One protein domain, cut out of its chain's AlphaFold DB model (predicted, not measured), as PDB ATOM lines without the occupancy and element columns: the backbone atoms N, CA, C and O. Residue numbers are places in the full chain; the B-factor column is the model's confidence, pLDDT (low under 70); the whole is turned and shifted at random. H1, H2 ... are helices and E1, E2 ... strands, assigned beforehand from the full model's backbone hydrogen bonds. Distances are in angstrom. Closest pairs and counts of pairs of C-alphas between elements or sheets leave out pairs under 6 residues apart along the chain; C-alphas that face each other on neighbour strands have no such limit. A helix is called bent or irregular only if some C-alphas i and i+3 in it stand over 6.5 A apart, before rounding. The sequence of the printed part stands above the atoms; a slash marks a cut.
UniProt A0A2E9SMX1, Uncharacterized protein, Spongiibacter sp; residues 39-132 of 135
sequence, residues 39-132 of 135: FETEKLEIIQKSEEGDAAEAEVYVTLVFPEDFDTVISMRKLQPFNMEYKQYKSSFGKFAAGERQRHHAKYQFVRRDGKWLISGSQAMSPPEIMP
ATOM      1  N   PHE A  39      37.117 -27.366 -29.091       86.50
ATOM      2  CA  PHE A  39      37.854 -26.130 -29.137       86.50
ATOM      3  C   PHE A  39      38.832 -26.121 -27.973       86.50
ATOM      4  O   PHE A  39      38.735 -26.905 -27.021       86.50
ATOM      5  N   GLU A  40      39.777 -25.206 -28.048       89.75
ATOM      6  CA  GLU A  40      40.679 -24.886 -26.963       89.75
ATOM      7  C   GLU A  40      40.376 -23.479 -26.467       89.75
ATOM      8  O   GLU A  40      40.200 -22.558 -27.260       89.75
ATOM      9  N   THR A  41      40.317 -23.300 -25.149       91.94
ATOM     10  CA  THR A  41      40.249 -21.958 -24.567       91.94
ATOM     11  C   THR A  41      41.636 -21.329 -24.652       91.94
ATOM     12  O   THR A  41      42.512 -21.659 -23.854       91.94
ATOM     13  N   GLU A  42      41.839 -20.430 -25.614       92.50
ATOM     14  CA  GLU A  42      43.102 -19.705 -25.807       92.50
ATOM     15  C   GLU A  42      43.264 -18.605 -24.758       92.50
ATOM     16  O   GLU A  42      44.318 -18.468 -24.135       92.50
ATOM     17  N   LYS A  43      42.204 -17.820 -24.544       93.69
ATOM     18  CA  LYS A  43      42.236 -16.662 -23.651       93.69
ATOM     19  C   LYS A  43      40.910 -16.486 -22.928       93.69
ATOM     20  O   LYS A  43      39.845 -16.706 -23.499       93.69
ATOM     21  N   LEU A  44      40.988 -16.053 -21.676       95.69
ATOM     22  CA  LEU A  44      39.846 -15.622 -20.879       95.69
ATOM     23  C   LEU A  44      40.203 -14.284 -20.238       95.69
ATOM     24  O   LEU A  44      41.251 -14.163 -19.609       95.69
ATOM     25  N   GLU A  45      39.355 -13.283 -20.431       96.56
ATOM     26  CA  GLU A  45      39.547 -11.932 -19.910       96.56
ATOM     27  C   GLU A  45      38.320 -11.533 -19.103       96.56
ATOM     28  O   GLU A  45      37.209 -11.525 -19.632       96.56
ATOM     29  N   ILE A  46      38.511 -11.187 -17.832       97.06
ATOM     30  CA  ILE A  46      37.442 -10.659 -16.982       97.06
ATOM     31  C   ILE A  46      37.403  -9.145 -17.174       97.06
ATOM     32  O   ILE A  46      38.374  -8.452 -16.881       97.06
ATOM     33  N   ILE A  47      36.285  -8.641 -17.693       96.81
ATOM     34  CA  ILE A  47      36.076  -7.215 -17.970       96.81
ATOM     35  C   ILE A  47      35.629  -6.517 -16.688       96.81
ATOM     36  O   ILE A  47      36.174  -5.491 -16.291       96.81
ATOM     37  N   GLN A  48      34.616  -7.092 -16.044       95.88
ATOM     38  CA  GLN A  48      34.052  -6.603 -14.797       95.88
ATOM     39  C   GLN A  48      33.404  -7.749 -14.030       95.88
ATOM     40  O   GLN A  48      32.982  -8.749 -14.614       95.88
ATOM     41  N   LYS A  49      33.304  -7.588 -12.713       97.06
ATOM     42  CA  LYS A  49      32.603  -8.527 -11.846       97.06
ATOM     43  C   LYS A  49      32.000  -7.822 -10.639       97.06
ATOM     44  O   LYS A  49      32.530  -6.813 -10.175       97.06
ATOM     45  N   SER A  50      30.933  -8.396 -10.111       96.75
ATOM     46  CA  SER A  50      30.268  -7.955  -8.889       96.75
ATOM     47  C   SER A  50      29.945  -9.164  -8.013       96.75
ATOM     48  O   SER A  50      29.655 -10.245  -8.519       96.75
ATOM     49  N   GLU A  51      30.021  -8.988  -6.696       96.19
ATOM     50  CA  GLU A  51      29.618  -9.977  -5.689       96.19
ATOM     51  C   GLU A  51      28.624  -9.302  -4.740       96.19
ATOM     52  O   GLU A  51      28.901  -8.223  -4.213       96.19
ATOM     53  N   GLU A  52      27.480  -9.945  -4.512       94.62
ATOM     54  CA  GLU A  52      26.469  -9.541  -3.542       94.62
ATOM     55  C   GLU A  52      26.026 -10.769  -2.733       94.62
ATOM     56  O   GLU A  52      25.218 -11.590  -3.168       94.62
ATOM     57  N   GLY A  53      26.597 -10.915  -1.533       92.25
ATOM     58  CA  GLY A  53      26.312 -12.040  -0.642       92.25
ATOM     59  C   GLY A  53      26.711 -13.386  -1.253       92.25
ATOM     60  O   GLY A  53      27.897 -13.689  -1.385       92.25
ATOM     61  N   ASP A  54      25.707 -14.196  -1.597       95.12
ATOM     62  CA  ASP A  54      25.866 -15.521  -2.212       95.12
ATOM     63  C   ASP A  54      25.540 -15.531  -3.713       95.12
ATOM     64  O   ASP A  54      25.441 -16.598  -4.321       95.12
ATOM     65  N   ALA A  55      25.394 -14.358  -4.326       96.81
ATOM     66  CA  ALA A  55      25.266 -14.185  -5.764       96.81
ATOM     67  C   ALA A  55      26.440 -13.365  -6.303       96.81
ATOM     68  O   ALA A  55      26.975 -12.488  -5.624       96.81
ATOM     69  N   ALA A  56      26.853 -13.651  -7.530       97.44
ATOM     70  CA  ALA A  56      27.873 -12.872  -8.206       97.44
ATOM     71  C   ALA A  56      27.686 -12.911  -9.723       97.44
ATOM     72  O   ALA A  56      27.052 -13.817 -10.265       97.44
ATOM     73  N   GLU A  57      28.255 -11.936 -10.416       98.00
ATOM     74  CA  GLU A  57      28.241 -11.858 -11.872       98.00
ATOM     75  C   GLU A  57      29.638 -11.512 -12.387       98.00
ATOM     76  O   GLU A  57      30.380 -10.770 -11.744       98.00
ATOM     77  N   ALA A  58      30.005 -12.039 -13.553       98.12
ATOM     78  CA  ALA A  58      31.229 -11.658 -14.250       98.12
ATOM     79  C   ALA A  58      30.964 -11.510 -15.747       98.12
ATOM     80  O   ALA A  58      30.428 -12.414 -16.387       98.12
ATOM     81  N   GLU A  59      31.360 -10.375 -16.305       97.94
ATOM     82  CA  GLU A  59      31.388 -10.149 -17.743       97.94
ATOM     83  C   GLU A  59      32.780 -10.480 -18.265       97.94
ATOM     84  O   GLU A  59      33.786 -10.001 -17.731       97.94
ATOM     85  N   VAL A  60      32.842 -11.324 -19.289       97.44
ATOM     86  CA  VAL A  60      34.092 -11.886 -19.785       97.44
ATOM     87  C   VAL A  60      34.150 -11.875 -21.306       97.44
ATOM     88  O   VAL A  60      33.129 -12.000 -21.989       97.44
ATOM     89  N   TYR A  61      35.372 -11.808 -21.824       97.06
ATOM     90  CA  TYR A  61      35.687 -12.299 -23.157       97.06
ATOM     91  C   TYR A  61      36.329 -13.681 -23.059       97.06
ATOM     92  O   TYR A  61      37.241 -13.895 -22.260       97.06
ATOM     93  N   VAL A  62      35.874 -14.610 -23.895       95.06
ATOM     94  CA  VAL A  62      36.474 -15.940 -24.049       95.06
ATOM     95  C   VAL A  62      36.890 -16.111 -25.499       95.06
ATOM     96  O   VAL A  62      36.042 -16.052 -26.384       95.06
ATOM     97  N   THR A  63      38.176 -16.342 -25.744       94.81
ATOM     98  CA  THR A  63      38.683 -16.700 -27.068       94.81
ATOM     99  C   THR A  63      38.817 -18.211 -27.170       94.81
ATOM    100  O   THR A  63      39.557 -18.832 -26.402       94.81
ATOM    101  N   LEU A  64      38.093 -18.785 -28.124       93.06
ATOM    102  CA  LEU A  64      38.117 -20.197 -28.473       93.06
ATOM    103  C   LEU A  64      38.916 -20.388 -29.761       93.06
ATOM    104  O   LEU A  64      38.761 -19.597 -30.688       93.06
ATOM    105  N   VAL A  65      39.735 -21.434 -29.825       93.06
ATOM    106  CA  VAL A  65      40.425 -21.899 -31.039       93.06
ATOM    107  C   VAL A  65      39.808 -23.223 -31.461       93.06
ATOM    108  O   VAL A  65      39.731 -24.141 -30.646       93.06
ATOM    109  N   PHE A  66      39.407 -23.349 -32.722       91.19
ATOM    110  CA  PHE A  66      38.853 -24.584 -33.275       91.19
ATOM    111  C   PHE A  66      39.954 -25.348 -34.022       91.19
ATOM    112  O   PHE A  66      40.366 -24.904 -35.090       91.19
ATOM    113  N   PRO A  67      40.485 -26.463 -33.482       89.75
ATOM    114  CA  PRO A  67      41.585 -27.190 -34.122       89.75
ATOM    115  C   PRO A  67      41.157 -27.888 -35.418       89.75
ATOM    116  O   PRO A  67      41.948 -27.988 -36.349       89.75
ATOM    117  N   GLU A  68      39.901 -28.324 -35.484       90.31
ATOM    118  CA  GLU A  68      39.301 -29.021 -36.621       90.31
ATOM    119  C   GLU A  68      38.169 -28.174 -37.210       90.31
ATOM    120  O   GLU A  68      37.612 -27.315 -36.525       90.31
ATOM    121  N   ASP A  69      37.795 -28.420 -38.466       89.69
ATOM    122  CA  ASP A  69      36.618 -27.777 -39.058       89.69
ATOM    123  C   ASP A  69      35.294 -28.365 -38.531       89.69
ATOM    124  O   ASP A  69      35.233 -29.447 -37.932       89.69
ATOM    125  N   PHE A  70      34.201 -27.630 -38.754       87.62
ATOM    126  CA  PHE A  70      32.871 -28.016 -38.275       87.62
ATOM    127  C   PHE A  70      32.435 -29.401 -38.772       87.62
ATOM    128  O   PHE A  70      31.855 -30.170 -38.006       87.62
ATOM    129  N   ASP A  71      32.703 -29.731 -40.039       87.81
ATOM    130  CA  ASP A  71      32.252 -30.983 -40.654       87.81
ATOM    131  C   ASP A  71      33.026 -32.199 -40.097       87.81
ATOM    132  O   ASP A  71      32.456 -33.273 -39.866       87.81
ATOM    133  N   THR A  72      34.305 -32.010 -39.776       87.75
ATOM    134  CA  THR A  72      35.155 -32.989 -39.091       87.75
ATOM    135  C   THR A  72      34.655 -33.234 -37.671       87.75
ATOM    136  O   THR A  72      34.442 -34.384 -37.272       87.75
ATOM    137  N   VAL A  73      34.355 -32.167 -36.928       83.88
ATOM    138  CA  VAL A  73      33.825 -32.252 -35.562       83.88
ATOM    139  C   VAL A  73      32.493 -33.004 -35.497       83.88
ATOM    140  O   VAL A  73      32.337 -33.918 -34.678       83.88
ATOM    141  N   ILE A  74      31.526 -32.659 -36.356       85.56
ATOM    142  CA  ILE A  74      30.223 -33.343 -36.360       85.56
ATOM    143  C   ILE A  74      30.375 -34.823 -36.728       85.56
ATOM    144  O   ILE A  74      29.664 -35.657 -36.166       85.56
ATOM    145  N   SER A  75      31.324 -35.169 -37.604       86.00
ATOM    146  CA  SER A  75      31.622 -36.552 -37.983       86.00
ATOM    147  C   SER A  75      32.214 -37.343 -36.812       86.00
ATOM    148  O   SER A  75      31.693 -38.402 -36.454       86.00
ATOM    149  N   MET A  76      33.233 -36.794 -36.138       83.44
ATOM    150  CA  MET A  76      33.881 -37.423 -34.979       83.44
ATOM    151  C   MET A  76      32.898 -37.697 -33.836       83.44
ATOM    152  O   MET A  76      32.936 -38.763 -33.219       83.44
ATOM    153  N   ARG A  77      31.980 -36.758 -33.582       79.62
ATOM    154  CA  ARG A  77      30.933 -36.901 -32.561       79.62
ATOM    155  C   ARG A  77      29.690 -37.649 -33.038       79.62
ATOM    156  O   ARG A  77      28.783 -37.871 -32.242       79.62
ATOM    157  N   LYS A  78      29.633 -38.054 -34.312       83.88
ATOM    158  CA  LYS A  78      28.457 -38.692 -34.931       83.88
ATOM    159  C   LYS A  78      27.183 -37.844 -34.777       83.88
ATOM    160  O   LYS A  78      26.082 -38.380 -34.635       83.88
ATOM    161  N   LEU A  79      27.325 -36.516 -34.808       81.94
ATOM    162  CA  LEU A  79      26.211 -35.575 -34.732       81.94
ATOM    163  C   LEU A  79      25.467 -35.561 -36.066       81.94
ATOM    164  O   LEU A  79      26.041 -35.281 -37.116       81.94
ATOM    165  N   GLN A  80      24.166 -35.840 -36.024       82.06
ATOM    166  CA  GLN A  80      23.326 -35.854 -37.219       82.06
ATOM    167  C   GLN A  80      22.501 -34.565 -37.318       82.06
ATOM    168  O   GLN A  80      21.982 -34.116 -36.296       82.06
ATOM    169  N   PRO A  81      22.292 -33.991 -38.521       80.62
ATOM    170  CA  PRO A  81      21.625 -32.694 -38.692       80.62
ATOM    171  C   PRO A  81      20.225 -32.564 -38.072       80.62
ATOM    172  O   PRO A  81      19.768 -31.462 -37.761       80.62
ATOM    173  N   PHE A  82      19.522 -33.683 -37.908       83.81
ATOM    174  CA  PHE A  82      18.186 -33.731 -37.317       83.81
ATOM    175  C   PHE A  82      18.192 -33.849 -35.785       83.81
ATOM    176  O   PHE A  82      17.163 -33.581 -35.164       83.81
ATOM    177  N   ASN A  83      19.332 -34.176 -35.168       84.62
ATOM    178  CA  ASN A  83      19.447 -34.342 -33.722       84.62
ATOM    179  C   ASN A  83      19.436 -32.985 -33.008       84.62
ATOM    180  O   ASN A  83      20.015 -32.004 -33.477       84.62
ATOM    181  N   MET A  84      18.800 -32.932 -31.834       82.69
ATOM    182  CA  MET A  84      18.755 -31.714 -31.016       82.69
ATOM    183  C   MET A  84      20.151 -31.245 -30.602       82.69
ATOM    184  O   MET A  84      20.413 -30.048 -30.642       82.69
ATOM    185  N   GLU A  85      21.050 -32.183 -30.309       80.56
ATOM    186  CA  GLU A  85      22.450 -31.899 -29.984       80.56
ATOM    187  C   GLU A  85      23.165 -31.177 -31.136       80.56
ATOM    188  O   GLU A  85      23.800 -30.154 -30.914       80.56
ATOM    189  N   TYR A  86      22.967 -31.613 -32.387       83.56
ATOM    190  CA  TYR A  86      23.508 -30.916 -33.561       83.56
ATOM    191  C   TYR A  86      22.952 -29.493 -33.691       83.56
ATOM    192  O   TYR A  86      23.689 -28.558 -33.999       83.56
ATOM    193  N   LYS A  87      21.641 -29.309 -33.488       85.44
ATOM    194  CA  LYS A  87      21.004 -27.990 -33.623       85.44
ATOM    195  C   LYS A  87      21.492 -27.023 -32.553       85.44
ATOM    196  O   LYS A  87      21.806 -25.882 -32.879       85.44
ATOM    197  N   GLN A  88      21.577 -27.488 -31.308       79.12
ATOM    198  CA  GLN A  88      22.160 -26.732 -30.203       79.12
ATOM    199  C   GLN A  88      23.611 -26.378 -30.522       79.12
ATOM    200  O   GLN A  88      23.981 -25.212 -30.460       79.12
ATOM    201  N   TYR A  89      24.384 -27.353 -30.997       78.19
ATOM    202  CA  TYR A  89      25.779 -27.172 -31.363       78.19
ATOM    203  C   TYR A  89      25.986 -26.096 -32.438       78.19
ATOM    204  O   TYR A  89      26.696 -25.113 -32.225       78.19
ATOM    205  N   LYS A  90      25.295 -26.234 -33.576       83.62
ATOM    206  CA  LYS A  90      25.340 -25.260 -34.672       83.62
ATOM    207  C   LYS A  90      24.855 -23.878 -34.230       83.62
ATOM    208  O   LYS A  90      25.350 -22.875 -34.733       83.62
ATOM    209  N   SER A  91      23.889 -23.813 -33.316       83.00
ATOM    210  CA  SER A  91      23.399 -22.546 -32.773       83.00
ATOM    211  C   SER A  91      24.421 -21.861 -31.865       83.00
ATOM    212  O   SER A  91      24.442 -20.635 -31.830       83.00
ATOM    213  N   SER A  92      25.226 -22.621 -31.123       78.81
ATOM    214  CA  SER A  92      26.209 -22.077 -30.181       78.81
ATOM    215  C   SER A  92      27.475 -21.560 -30.864       78.81
ATOM    216  O   SER A  92      27.980 -20.516 -30.460       78.81
ATOM    217  N   PHE A  93      27.975 -22.262 -31.887       82.94
ATOM    218  CA  PHE A  93      29.294 -21.980 -32.487       82.94
ATOM    219  C   PHE A  93      29.252 -21.627 -33.980       82.94
ATOM    220  O   PHE A  93      30.264 -21.242 -34.561       82.94
ATOM    221  N   GLY A  94      28.093 -21.759 -34.630       85.81
ATOM    222  CA  GLY A  94      27.994 -21.603 -36.079       85.81
ATOM    223  C   GLY A  94      28.769 -22.684 -36.839       85.81
ATOM    224  O   GLY A  94      29.018 -23.771 -36.323       85.81
ATOM    225  N   LYS A  95      29.110 -22.390 -38.098       87.75
ATOM    226  CA  LYS A  95      30.108 -23.153 -38.861       87.75
ATOM    227  C   LYS A  95      31.450 -22.438 -38.726       87.75
ATOM    228  O   LYS A  95      31.460 -21.216 -38.817       87.75
ATOM    229  N   PHE A  96      32.531 -23.196 -38.587       88.38
ATOM    230  CA  PHE A  96      33.889 -22.683 -38.415       88.38
ATOM    231  C   PHE A  96      34.895 -23.497 -39.238       88.38
ATOM    232  O   PHE A  96      34.646 -24.666 -39.562       88.38
ATOM    233  N   ALA A  97      36.017 -22.869 -39.583       89.94
ATOM    234  CA  ALA A  97      37.156 -23.512 -40.238       89.94
ATOM    235  C   ALA A  97      38.197 -24.024 -39.223       89.94
ATOM    236  O   ALA A  97      38.269 -23.541 -38.094       89.94
ATOM    237  N   ALA A  98      39.044 -24.968 -39.641       90.81
ATOM    238  CA  ALA A  98      40.196 -25.384 -38.844       90.81
ATOM    239  C   ALA A  98      41.158 -24.201 -38.615       90.81
ATOM    240  O   ALA A  98      41.481 -23.455 -39.543       90.81
ATOM    241  N   GLY A  99      41.597 -24.023 -37.372       90.75
ATOM    242  CA  GLY A  99      42.408 -22.895 -36.911       90.75
ATOM    243  C   GLY A  99      41.629 -21.594 -36.683       90.75
ATOM    244  O   GLY A  99      42.235 -20.596 -36.290       90.75
ATOM    245  N   GLU A 100      40.313 -21.565 -36.923       93.06
ATOM    246  CA  GLU A 100      39.491 -20.381 -36.667       93.06
ATOM    247  C   GLU A 100      39.496 -20.035 -35.178       93.06
ATOM    248  O   GLU A 100      39.494 -20.915 -34.310       93.06
ATOM    249  N   ARG A 101      39.478 -18.735 -34.878       94.88
ATOM    250  CA  ARG A 101      39.306 -18.245 -33.515       94.88
ATOM    251  C   ARG A 101      38.016 -17.467 -33.393       94.88
ATOM    252  O   ARG A 101      37.743 -16.589 -34.205       94.88
ATOM    253  N   GLN A 102      37.254 -17.741 -32.345       94.44
ATOM    254  CA  GLN A 102      36.045 -16.988 -32.027       94.44
ATOM    255  C   GLN A 102      36.181 -16.362 -30.647       94.44
ATOM    256  O   GLN A 102      36.451 -17.054 -29.663       94.44
ATOM    257  N   ARG A 103      35.987 -15.046 -30.562       95.50
ATOM    258  CA  ARG A 103      35.938 -14.324 -29.292       95.50
ATOM    259  C   ARG A 103      34.490 -14.077 -28.902       95.50
ATOM    260  O   ARG A 103      33.772 -13.336 -29.567       95.50
ATOM    261  N   HIS A 104      34.068 -14.689 -27.805       94.56
ATOM    262  CA  HIS A 104      32.718 -14.595 -27.269       94.56
ATOM    263  C   HIS A 104      32.667 -13.587 -26.128       94.56
ATOM    264  O   HIS A 104      33.448 -13.674 -25.182       94.56
ATOM    265  N   HIS A 105      31.706 -12.669 -26.197       96.62
ATOM    266  CA  HIS A 105      31.386 -11.737 -25.123       96.62
ATOM    267  C   HIS A 105      30.190 -12.261 -24.334       96.62
ATOM    268  O   HIS A 105      29.090 -12.387 -24.879       96.62
ATOM    269  N   ALA A 106      30.391 -12.589 -23.062       95.81
ATOM    270  CA  ALA A 106      29.350 -13.210 -22.256       95.81
ATOM    271  C   ALA A 106      29.347 -12.699 -20.817       95.81
ATOM    272  O   ALA A 106      30.388 -12.409 -20.232       95.81
ATOM    273  N   LYS A 107      28.153 -12.647 -20.233       97.44
ATOM    274  CA  LYS A 107      27.932 -12.416 -18.813       97.44
ATOM    275  C   LYS A 107      27.579 -13.739 -18.148       97.44
ATOM    276  O   LYS A 107      26.621 -14.394 -18.552       97.44
ATOM    277  N   TYR A 108      28.334 -14.117 -17.129       97.31
ATOM    278  CA  TYR A 108      28.093 -15.306 -16.320       97.31
ATOM    279  C   TYR A 108      27.540 -14.924 -14.958       97.31
ATOM    280  O   TYR A 108      27.962 -13.938 -14.355       97.31
ATOM    281  N   GLN A 109      26.608 -15.738 -14.480       97.69
ATOM    282  CA  GLN A 109      26.008 -15.638 -13.161       97.69
ATOM    283  C   GLN A 109      26.528 -16.778 -12.297       97.69
ATOM    284  O   GLN A 109      26.671 -17.915 -12.758       97.69
ATOM    285  N   PHE A 110      26.802 -16.464 -11.039       97.88
ATOM    286  CA  PHE A 110      27.356 -17.382 -10.064       97.88
ATOM    287  C   PHE A 110      26.530 -17.353  -8.787       97.88
ATOM    288  O   PHE A 110      25.991 -16.324  -8.381       97.88
ATOM    289  N   VAL A 111      26.462 -18.506  -8.137       97.19
ATOM    290  CA  VAL A 111      25.790 -18.694  -6.856       97.19
ATOM    291  C   VAL A 111      26.700 -19.473  -5.924       97.19
ATOM    292  O   VAL A 111      27.332 -20.452  -6.333       97.19
ATOM    293  N   ARG A 112      26.772 -19.050  -4.664       95.56
ATOM    294  CA  ARG A 112      27.481 -19.780  -3.623       95.56
ATOM    295  C   ARG A 112      26.536 -20.801  -2.991       95.56
ATOM    296  O   ARG A 112      25.461 -20.459  -2.509       95.56
ATOM    297  N   ARG A 113      26.938 -22.072  -2.989       93.00
ATOM    298  CA  ARG A 113      26.268 -23.167  -2.270       93.00
ATOM    299  C   ARG A 113      27.310 -23.966  -1.507       93.00
ATOM    300  O   ARG A 113      28.380 -24.244  -2.042       93.00
ATOM    301  N   ASP A 114      27.026 -24.280  -0.247       89.12
ATOM    302  CA  ASP A 114      27.931 -25.034   0.633       89.12
ATOM    303  C   ASP A 114      29.362 -24.457   0.671       89.12
ATOM    304  O   ASP A 114      30.362 -25.175   0.640       89.12
ATOM    305  N   GLY A 115      29.468 -23.121   0.668       88.19
ATOM    306  CA  GLY A 115      30.744 -22.398   0.690       88.19
ATOM    307  C   GLY A 115      31.523 -22.382  -0.633       88.19
ATOM    308  O   GLY A 115      32.621 -21.822  -0.665       88.19
ATOM    309  N   LYS A 116      30.979 -22.951  -1.719       93.06
ATOM    310  CA  LYS A 116      31.606 -23.023  -3.047       93.06
ATOM    311  C   LYS A 116      30.805 -22.249  -4.086       93.06
ATOM    312  O   LYS A 116      29.579 -22.275  -4.080       93.06
ATOM    313  N   TRP A 117      31.508 -21.598  -5.003       96.19
ATOM    314  CA  TRP A 117      30.899 -20.927  -6.146       96.19
ATOM    315  C   TRP A 117      30.579 -21.913  -7.268       96.19
ATOM    316  O   TRP A 117      31.372 -22.805  -7.566       96.19
ATOM    317  N   LEU A 118      29.423 -21.725  -7.893       95.56
ATOM    318  CA  LEU A 118      28.927 -22.499  -9.026       95.56
ATOM    319  C   LEU A 118      28.394 -21.534 -10.085       95.56
ATOM    320  O   LEU A 118      27.819 -20.508  -9.728       95.56
ATOM    321  N   ILE A 119      28.538 -21.874 -11.365       96.12
ATOM    322  CA  ILE A 119      27.884 -21.134 -12.454       96.12
ATOM    323  C   ILE A 119      26.391 -21.481 -12.428       96.12
ATOM    324  O   ILE A 119      26.029 -22.654 -12.501       96.12
ATOM    325  N   SER A 120      25.528 -20.474 -12.304       96.19
ATOM    326  CA  SER A 120      24.066 -20.621 -12.366       96.19
ATOM    327  C   SER A 120      23.488 -20.299 -13.738       96.19
ATOM    328  O   SER A 120      22.399 -20.773 -14.056       96.19
ATOM    329  N   GLY A 121      24.191 -19.507 -14.546       94.12
ATOM    330  CA  GLY A 121      23.697 -19.085 -15.849       94.12
ATOM    331  C   GLY A 121      24.732 -18.323 -16.664       94.12
ATOM    332  O   GLY A 121      25.775 -17.905 -16.158       94.12
ATOM    333  N   SER A 122      24.420 -18.143 -17.942       93.56
ATOM    334  CA  SER A 122      25.233 -17.383 -18.887       93.56
ATOM    335  C   SER A 122      24.345 -16.692 -19.914       93.56
ATOM    336  O   SER A 122      23.367 -17.280 -20.380       93.56
ATOM    337  N   GLN A 123      24.724 -15.487 -20.323       93.75
ATOM    338  CA  GLN A 123      24.065 -14.718 -21.369       93.75
ATOM    339  C   GLN A 123      25.111 -14.183 -22.351       93.75
ATOM    340  O   GLN A 123      26.081 -13.547 -21.939       93.75
ATOM    341  N   ALA A 124      24.910 -14.415 -23.651       92.81
ATOM    342  CA  ALA A 124      25.709 -13.769 -24.689       92.81
ATOM    343  C   ALA A 124      25.362 -12.274 -24.751       92.81
ATOM    344  O   ALA A 124      24.187 -11.911 -24.828       92.81
ATOM    345  N   MET A 125      26.383 -11.422 -24.702       95.19
ATOM    346  CA  MET A 125      26.229  -9.963 -24.680       95.19
ATOM    347  C   MET A 125      26.295  -9.358 -26.087       95.19
ATOM    348  O   MET A 125      25.683  -8.325 -26.349       95.19
ATOM    349  N   SER A 126      26.999 -10.020 -27.005       92.44
ATOM    350  CA  SER A 126      27.087  -9.657 -28.419       92.44
ATOM    351  C   SER A 126      27.405 -10.896 -29.278       92.44
ATOM    352  O   SER A 126      27.791 -11.936 -28.731       92.44
ATOM    353  N   PRO A 127      27.203 -10.839 -30.612       91.75
ATOM    354  CA  PRO A 127      27.668 -11.888 -31.518       91.75
ATOM    355  C   PRO A 127      29.188 -12.097 -31.407       91.75
ATOM    356  O   PRO A 127      29.903 -11.127 -31.153       91.75
ATOM    357  N   PRO A 128      29.697 -13.327 -31.611       92.31
ATOM    358  CA  PRO A 128      31.128 -13.586 -31.522       92.31
ATOM    359  C   PRO A 128      31.907 -12.848 -32.615       92.31
ATOM    360  O   PRO A 128      31.474 -12.769 -33.767       92.31
ATOM    361  N   GLU A 129      33.085 -12.350 -32.256       93.88
ATOM    362  CA  GLU A 129      34.058 -11.833 -33.214       93.88
ATOM    363  C   GLU A 129      34.833 -13.013 -33.811       93.88
ATOM    364  O   GLU A 129      35.514 -13.748 -33.091       93.88
ATOM    365  N   ILE A 130      34.702 -13.212 -35.124       92.25
ATOM    366  CA  ILE A 130      35.368 -14.293 -35.856       92.25
ATOM    367  C   ILE A 130      36.705 -13.774 -36.380       92.25
ATOM    368  O   ILE A 130      36.757 -12.839 -37.180       92.25
ATOM    369  N   MET A 131      37.784 -14.409 -35.945       90.06
ATOM    370  CA  MET A 131      39.142 -14.132 -36.381       90.06
ATOM    371  C   MET A 131      39.630 -15.286 -37.268       90.06
ATOM    372  O   MET A 131      39.529 -16.450 -36.866       90.06
ATOM    373  N   PRO A 132      40.185 -14.995 -38.458       77.38
ATOM    374  CA  PRO A 132      40.682 -16.034 -39.348       77.38
ATOM    375  C   PRO A 132      41.871 -16.792 -38.725       77.38
ATOM    376  O   PRO A 132      42.536 -16.256 -37.822       77.38
TER     377      PRO A 132
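This is residues 39 to 132 of the 135 residues of an uncharacterized protein of Spongiibacter sp (UniProt A0A2E9SMX1). A long, strongly twisted and bent sheet makes the length of the domain, with two short helices, H1 and H2, making a small head at one end and the turns of the hairpins E1-E2 and E3-E4 at the other end. E1, E2 and E3 run side by side in the sheet, and E4 and the short E5 share the remaining side of E3, each along a different part of it. The printed part has 94 residues, with two named helices and five named strands in the order E1 E2 H1 H2 E3 E4 E5. The sheet is branched and its neighbour pairs are antiparallel; the class is mixed, helices and strands. The whole is loose, with a radius of gyration of the C-alphas of 15.7 A, and elongated, spanning 45 by 28 by 20 A.

E1, residues 40 to 52, begins at C-alpha 40 (40.679, -24.886, -26.963) and is 31.4 A long. E2, residues 55 to 65, is 30.5 A long. H1 is residues 70 to 76, 10.0 A, and H2 is residues 84 to 93, 14.4 A, with C-alpha 93 at (29.294, -21.980, -32.487). E3, residues 101 to 113, is 34.2 A long, and E4, residues 116 to 124, is 24.3 A long. E5, residues 129 to 131, is 6.4 A long and ends at C-alpha 131 (39.142, -14.132, -36.381).

E1 bends by 70 degrees at residue 43, E2 by 53 degrees at residue 59 and E3 by 60 degrees at residue 105. E1 and E2 form a hairpin, with N 47 and O 59 2.8 A apart, within hydrogen-bond range. E3 lies on the other side of E2, antiparallel at 153 degrees, with N 60 and O 106 at 2.8 A. E2 lies on one side of E3, and on the other side pairing is staggered: E4 lies beside residues 106 to 113 of E3, with N 109 and O 121 at 2.9 A, and E5 beside residues 101 to 103, with N 131 and O 101 at 2.8 A. E3 and E4 form a hairpin, while E4 and E5 are apart. H1 and H2 are close but not clearly touching, the closest C-alphas being those of Ile 74 and Tyr 86, 7.7 A apart; they run opposite ways at a steep tilt of 39 degrees. H1 is not on the sheet, and H2 is only just not on it, with 4 pairs of C-alphas within 10 A. In H1 and H2 every O i to N i+4 pair is within hydrogen-bond range.

The two C-alphas farthest apart, those of Gly 53 and Ser 75, are 45.0 A apart. The printed part has no cut. The links H1 to H2 and H2 to E3 are short, the others are tight, and none is long. The mean pLDDT of the printed part is 91.0, and no printed residue is under 70.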